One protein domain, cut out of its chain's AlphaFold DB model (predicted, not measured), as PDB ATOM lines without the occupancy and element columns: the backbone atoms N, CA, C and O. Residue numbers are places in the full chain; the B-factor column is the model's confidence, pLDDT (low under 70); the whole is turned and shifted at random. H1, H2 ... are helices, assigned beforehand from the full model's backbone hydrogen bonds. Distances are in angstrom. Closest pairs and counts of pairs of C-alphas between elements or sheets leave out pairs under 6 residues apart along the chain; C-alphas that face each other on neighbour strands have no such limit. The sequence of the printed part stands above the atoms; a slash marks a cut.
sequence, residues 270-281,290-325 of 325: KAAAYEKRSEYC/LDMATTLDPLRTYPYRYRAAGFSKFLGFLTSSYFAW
ATOM      1  N   LYS A 270     -10.902 -14.378 -20.691       84.38
ATOM      2  CA  LYS A 270      -9.764 -15.064 -20.059       84.38
ATOM      3  C   LYS A 270      -8.746 -15.592 -21.076       84.38
ATOM      4  O   LYS A 270      -7.549 -15.449 -20.850       84.38
ATOM      5  N   ALA A 271      -9.192 -16.110 -22.226       85.19
ATOM      6  CA  ALA A 271      -8.311 -16.677 -23.257       85.19
ATOM      7  C   ALA A 271      -7.243 -15.682 -23.757       85.19
ATOM      8  O   ALA A 271      -6.059 -16.006 -23.828       85.19
ATOM      9  N   ALA A 272      -7.644 -14.436 -24.037       85.31
ATOM     10  CA  ALA A 272      -6.730 -13.379 -24.469       85.31
ATOM     11  C   ALA A 272      -5.759 -12.948 -23.354       85.31
ATOM     12  O   ALA A 272      -4.621 -12.567 -23.625       85.31
ATOM     13  N   ALA A 273      -6.198 -13.013 -22.096       85.50
ATOM     14  CA  ALA A 273      -5.360 -12.688 -20.951       85.50
ATOM     15  C   ALA A 273      -4.282 -13.762 -20.704       85.50
ATOM     16  O   ALA A 273      -3.133 -13.398 -20.453       85.50
ATOM     17  N   TYR A 274      -4.606 -15.053 -20.868       87.88
ATOM     18  CA  TYR A 274      -3.620 -16.147 -20.838       87.88
ATOM     19  C   TYR A 274      -2.586 -16.029 -21.965       87.88
ATOM     20  O   TYR A 274      -1.389 -16.138 -21.707       87.88
ATOM     21  N   GLU A 275      -3.015 -15.705 -23.193       87.75
ATOM     22  CA  GLU A 275      -2.089 -15.442 -24.305       87.75
ATOM     23  C   GLU A 275      -1.089 -14.342 -23.937       87.75
ATOM     24  O   GLU A 275       0.122 -14.522 -24.043       87.75
ATOM     25  N   LYS A 276      -1.589 -13.216 -23.425       86.31
ATOM     26  CA  LYS A 276      -0.737 -12.094 -23.039       86.31
ATOM     27  C   LYS A 276       0.157 -12.406 -21.837       86.31
ATOM     28  O   LYS A 276       1.246 -11.854 -21.754       86.31
ATOM     29  N   ARG A 277      -0.249 -13.293 -20.923       89.19
ATOM     30  CA  ARG A 277       0.606 -13.756 -19.817       89.19
ATOM     31  C   ARG A 277       1.764 -14.625 -20.301       89.19
ATOM     32  O   ARG A 277       2.884 -14.446 -19.819       89.19
ATOM     33  N   SER A 278       1.527 -15.465 -21.307       88.00
ATOM     34  CA  SER A 278       2.568 -16.308 -21.909       88.00
ATOM     35  C   SER A 278       3.740 -15.502 -22.495       88.00
ATOM     36  O   SER A 278       4.871 -15.984 -22.490       88.00
ATOM     37  N   GLU A 279       3.504 -14.252 -22.922       86.69
ATOM     38  CA  GLU A 279       4.550 -13.341 -23.418       86.69
ATOM     39  C   GLU A 279       5.551 -12.940 -22.316       86.69
ATOM     40  O   GLU A 279       6.729 -12.715 -22.600       86.69
ATOM     41  N   TYR A 280       5.103 -12.867 -21.058       86.06
ATOM     42  CA  TYR A 280       5.912 -12.383 -19.932       86.06
ATOM     43  C   TYR A 280       6.538 -13.507 -19.098       86.06
ATOM     44  O   TYR A 280       7.554 -13.286 -18.429       86.06
ATOM     45  N   CYS A 281       5.949 -14.703 -19.135       84.75
ATOM     46  CA  CYS A 281       6.338 -15.819 -18.283       84.75
ATOM     47  C   CYS A 281       7.492 -16.672 -18.805       84.75
ATOM     48  O   CYS A 281       7.924 -16.602 -19.955       84.75
ATOM     49  N   LEU A 290      -0.654 -21.153 -22.835       88.38
ATOM     50  CA  LEU A 290      -1.070 -21.303 -24.227       88.38
ATOM     51  C   LEU A 290      -1.982 -22.511 -24.435       88.38
ATOM     52  O   LEU A 290      -2.918 -22.426 -25.232       88.38
ATOM     53  N   ASP A 291      -1.753 -23.602 -23.708       90.50
ATOM     54  CA  ASP A 291      -2.636 -24.764 -23.711       90.50
ATOM     55  C   ASP A 291      -4.006 -24.378 -23.139       90.50
ATOM     56  O   ASP A 291      -5.032 -24.592 -23.792       90.50
ATOM     57  N   MET A 292      -4.028 -23.671 -22.004       89.50
ATOM     58  CA  MET A 292      -5.251 -23.116 -21.423       89.50
ATOM     59  C   MET A 292      -5.958 -22.160 -22.395       89.50
ATOM     60  O   MET A 292      -7.164 -22.279 -22.613       89.50
ATOM     61  N   ALA A 293      -5.225 -21.263 -23.059       89.75
ATOM     62  CA  ALA A 293      -5.794 -20.367 -24.064       89.75
ATOM     63  C   ALA A 293      -6.460 -21.137 -25.218       89.75
ATOM     64  O   ALA A 293      -7.556 -20.759 -25.625       89.75
ATOM     65  N   THR A 294      -5.857 -22.236 -25.695       89.56
ATOM     66  CA  THR A 294      -6.469 -23.085 -26.735       89.56
ATOM     67  C   THR A 294      -7.703 -23.844 -26.261       89.56
ATOM     68  O   THR A 294      -8.621 -24.033 -27.052       89.56
ATOM     69  N   THR A 295      -7.760 -24.252 -24.986       90.94
ATOM     70  CA  THR A 295      -8.971 -24.885 -24.432       90.94
ATOM     71  C   THR A 295     -10.133 -23.906 -24.303       90.94
ATOM     72  O   THR A 295     -11.282 -24.295 -24.486       90.94
ATOM     73  N   LEU A 296      -9.839 -22.636 -24.008       89.19
ATOM     74  CA  LEU A 296     -10.847 -21.589 -23.858       89.19
ATOM     75  C   LEU A 296     -11.330 -21.051 -25.208       89.19
ATOM     76  O   LEU A 296     -12.512 -20.757 -25.357       89.19
ATOM     77  N   ASP A 297     -10.421 -20.891 -26.169       87.12
ATOM     78  CA  ASP A 297     -10.726 -20.389 -27.508       87.12
ATOM     79  C   ASP A 297      -9.805 -21.042 -28.563       87.12
ATOM     80  O   ASP A 297      -8.667 -20.596 -28.773       87.12
ATOM     81  N   PRO A 298     -10.294 -22.082 -29.266       87.00
ATOM     82  CA  PRO A 298      -9.533 -22.779 -30.302       87.00
ATOM     83  C   PRO A 298      -9.229 -21.940 -31.554       87.00
ATOM     84  O   PRO A 298      -8.399 -22.342 -32.366       87.00
ATOM     85  N   LEU A 299      -9.882 -20.789 -31.751       88.25
ATOM     86  CA  LEU A 299      -9.719 -19.977 -32.965       88.25
ATOM     87  C   LEU A 299      -8.506 -19.037 -32.897       88.25
ATOM     88  O   LEU A 299      -8.138 -18.410 -33.896       88.25
ATOM     89  N   ARG A 300      -7.853 -18.919 -31.734       84.12
ATOM     90  CA  ARG A 300      -6.707 -18.018 -31.564       84.12
ATOM     91  C   ARG A 300      -5.475 -18.547 -32.283       84.12
ATOM     92  O   ARG A 300      -5.032 -19.668 -32.072       84.12
ATOM     93  N   THR A 301      -4.851 -17.693 -33.088       87.06
ATOM     94  CA  THR A 301      -3.703 -18.072 -33.928       87.06
ATOM     95  C   THR A 301      -2.364 -18.077 -33.187       87.06
ATOM     96  O   THR A 301      -1.453 -18.810 -33.576       87.06
ATOM     97  N   TYR A 302      -2.219 -17.281 -32.122       86.69
ATOM     98  CA  TYR A 302      -0.949 -17.115 -31.407       86.69
ATOM     99  C   TYR A 302      -0.405 -18.418 -30.789       86.69
ATOM    100  O   TYR A 302       0.765 -18.718 -31.039       86.69
ATOM    101  N   PRO A 303      -1.202 -19.251 -30.081       87.50
ATOM    102  CA  PRO A 303      -0.708 -20.516 -29.530       87.50
ATOM    103  C   PRO A 303      -0.119 -21.458 -30.587       87.50
ATOM    104  O   PRO A 303       0.958 -22.025 -30.392       87.50
ATOM    105  N   TYR A 304      -0.771 -21.579 -31.747       87.50
ATOM    106  CA  TYR A 304      -0.276 -22.410 -32.848       87.50
ATOM    107  C   TYR A 304       1.025 -21.859 -33.442       87.50
ATOM    108  O   TYR A 304       1.969 -22.618 -33.670       87.50
ATOM    109  N   ARG A 305       1.117 -20.534 -33.628       85.50
ATOM    110  CA  ARG A 305       2.343 -19.869 -34.105       85.50
ATOM    111  C   ARG A 305       3.508 -20.051 -33.133       85.50
ATOM    112  O   ARG A 305       4.624 -20.321 -33.571       85.50
ATOM    113  N   TYR A 306       3.251 -19.955 -31.831       84.69
ATOM    114  CA  TYR A 306       4.263 -20.163 -30.797       84.69
ATOM    115  C   TYR A 306       4.828 -21.591 -30.837       84.69
ATOM    116  O   TYR A 306       6.048 -21.779 -30.836       84.69
ATOM    117  N   ARG A 307       3.956 -22.605 -30.947       84.12
ATOM    118  CA  ARG A 307       4.376 -24.012 -31.071       84.12
ATOM    119  C   ARG A 307       5.180 -24.251 -32.355       84.12
ATOM    120  O   ARG A 307       6.244 -24.863 -32.290       84.12
ATOM    121  N   ALA A 308       4.734 -23.714 -33.492       83.38
ATOM    122  CA  ALA A 308       5.447 -23.829 -34.766       83.38
ATOM    123  C   ALA A 308       6.858 -23.205 -34.714       83.38
ATOM    124  O   ALA A 308       7.824 -23.812 -35.180       83.38
ATOM    125  N   ALA A 309       7.008 -22.034 -34.085       80.88
ATOM    126  CA  ALA A 309       8.311 -21.396 -33.887       80.88
ATOM    127  C   ALA A 309       9.241 -22.225 -32.981       80.88
ATOM    128  O   ALA A 309      10.442 -22.329 -33.246       80.88
ATOM    129  N   GLY A 310       8.694 -22.856 -31.936       71.56
ATOM    130  CA  GLY A 310       9.428 -23.797 -31.089       71.56
ATOM    131  C   GLY A 310       9.936 -25.016 -31.865       71.56
ATOM    132  O   GLY A 310      11.106 -25.378 -31.740       71.56
ATOM    133  N   PHE A 311       9.086 -25.596 -32.717       66.44
ATOM    134  CA  PHE A 311       9.440 -26.722 -33.587       66.44
ATOM    135  C   PHE A 311      10.522 -26.362 -34.610       66.44
ATOM    136  O   PHE A 311      11.477 -27.116 -34.772       66.44
ATOM    137  N   SER A 312      10.432 -25.196 -35.256       64.31
ATOM    138  CA  SER A 312      11.449 -24.734 -36.214       64.31
ATOM    139  C   SER A 312      12.832 -24.592 -35.567       64.31
ATOM    140  O   SER A 312      13.835 -25.027 -36.133       64.31
ATOM    141  N   LYS A 313      12.892 -24.058 -34.340       60.31
ATOM    142  CA  LYS A 313      14.150 -23.926 -33.596       60.31
ATOM    143  C   LYS A 313      14.738 -25.288 -33.220       60.31
ATOM    144  O   LYS A 313      15.950 -25.457 -33.273       60.31
ATOM    145  N   PHE A 314      13.889 -26.257 -32.880       58.62
ATOM    146  CA  PHE A 314      14.298 -27.629 -32.582       58.62
ATOM    147  C   PHE A 314      14.827 -28.362 -33.826       58.62
ATOM    148  O   PHE A 314      15.879 -28.995 -33.761       58.62
ATOM    149  N   LEU A 315      14.169 -28.200 -34.980       58.94
ATOM    150  CA  LEU A 315      14.648 -28.743 -36.254       58.94
ATOM    151  C   LEU A 315      16.008 -28.163 -36.666       58.94
ATOM    152  O   LEU A 315      16.865 -28.922 -37.099       58.94
ATOM    153  N   GLY A 316      16.236 -26.858 -36.488       56.59
ATOM    154  CA  GLY A 316      17.535 -26.236 -36.786       56.59
ATOM    155  C   GLY A 316      18.690 -26.763 -35.922       56.59
ATOM    156  O   GLY A 316      19.817 -26.881 -36.397       56.59
ATOM    157  N   PHE A 317      18.419 -27.134 -34.666       55.00
ATOM    158  CA  PHE A 317      19.408 -27.805 -33.814       55.00
ATOM    159  C   PHE A 317      19.698 -29.234 -34.283       55.00
ATOM    160  O   PHE A 317      20.858 -29.645 -34.303       55.00
ATOM    161  N   LEU A 318      18.671 -29.980 -34.701       50.38
ATOM    162  CA  LEU A 318      18.856 -31.330 -35.234       50.38
ATOM    163  C   LEU A 318      19.644 -31.305 -36.548       50.38
ATOM    164  O   LEU A 318      20.601 -32.057 -36.687       50.38
ATOM    165  N   THR A 319      19.333 -30.401 -37.479       53.16
ATOM    166  CA  THR A 319      20.056 -30.316 -38.758       53.16
ATOM    167  C   THR A 319      21.501 -29.846 -38.599       53.16
ATOM    168  O   THR A 319      22.375 -30.361 -39.288       53.16
ATOM    169  N   SER A 320      21.786 -28.945 -37.650       49.88
ATOM    170  CA  SER A 320      23.164 -28.543 -37.328       49.88
ATOM    171  C   SER A 320      23.975 -29.649 -36.642       49.88
ATOM    172  O   SER A 320      25.197 -29.643 -36.742       49.88
ATOM    173  N   SER A 321      23.319 -30.590 -35.954       49.28
ATOM    174  CA  SER A 321      23.982 -31.746 -35.328       49.28
ATOM    175  C   SER A 321      24.212 -32.889 -36.324       49.28
ATOM    176  O   SER A 321      25.167 -33.645 -36.185       49.28
ATOM    177  N   TYR A 322      23.361 -32.999 -37.349       46.56
ATOM    178  CA  TYR A 322      23.480 -34.000 -38.416       46.56
ATOM    179  C   TYR A 322      24.522 -33.645 -39.494       46.56
ATOM    180  O   TYR A 322      24.935 -34.531 -40.230       46.56
ATOM    181  N   PHE A 323      24.966 -32.385 -39.582       44.56
ATOM    182  CA  PHE A 323      25.994 -31.920 -40.532       44.56
ATOM    183  C   PHE A 323      27.398 -31.756 -39.915       44.56
ATOM    184  O   PHE A 323      28.288 -31.200 -40.553       44.56
ATOM    185  N   ALA A 324      27.601 -32.218 -38.677       45.47
ATOM    186  CA  ALA A 324      28.871 -32.128 -37.949       45.47
ATOM    187  C   ALA A 324      29.629 -33.473 -37.852       45.47
ATOM    188  O   ALA A 324      30.404 -33.658 -36.913       45.47
ATOM    189  N   TRP A 325      29.408 -34.394 -38.796       38.00
ATOM    190  CA  TRP A 325      30.165 -35.645 -38.948       38.00
ATOM    191  C   TRP A 325      30.814 -35.736 -40.321       38.00
ATOM    192  O   TRP A 325      30.111 -35.434 -41.314       38.00
TER     193      TRP A 325
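This is residues 270 to 281 and 290 to 325 of the 325 residues of an uncharacterized protein of Microthlaspi erraticum (UniProt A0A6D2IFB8). A small head of two short helices, H1 and H2, lies at one end of a long helix, H3, which sticks out from it as an arm; residues 308 to 325 stand free. In the head H1 and H2 lie side by side and run opposite ways, and H3 meets H2 near its own first residues. The printed part has 48 residues with three named helices, in the order H1, H2, H3, and no named strand; its class is all helix. It is only just extended, close to loose, with a radius of gyration of the C-alphas of 14.6 A. The spans are 49 by 21 by 12 A, and the arm makes the length.

Start with H3, residues 301 to 322, and look back from it to H2, residues 290 to 296. The two touch and form a helical hairpin, opposite ways at a shallow tilt of 32 degrees; H3 touches with residue 303 alone, and the closest C-alphas, those of Leu 290 and Pro 303, are 5.4 A apart. Next find H1, residues 270 to 278, which touches H2, with the closest C-alphas, those of Ala 271 and Ala 293, 4.5 A apart. H1 and H2 run opposite ways at a shallow tilt of 2 degrees. H1 and H3 are close but not clearly touching: their closest C-alphas, those of Glu 275 and Tyr 302, are 7.4 A apart. In H1, H2 and H3 every O i to N i+4 pair is within hydrogen-bond range.

Find C-alpha 301 at (-3.703, -18.072, -33.928); from there H3 runs 31.8 A to C-alpha 322 at (23.480, -34.000, -38.416). H2 is 9.8 A long, from Leu 290 to Leu 296. H1 begins at C-alpha 270, at (-9.764, -15.064, -20.059), and is 12.5 A long.

The two C-alphas farthest apart, those of Lys 270 and Trp 325, are 48.7 A apart. Residues 282 to 289 are not printed, and C-alphas 281 and 290 stand 11.0 A apart across this cut. The link from H2 to H3 is tight. The mean pLDDT of the printed part is 76.0, and residues 311 to 325 are under 70.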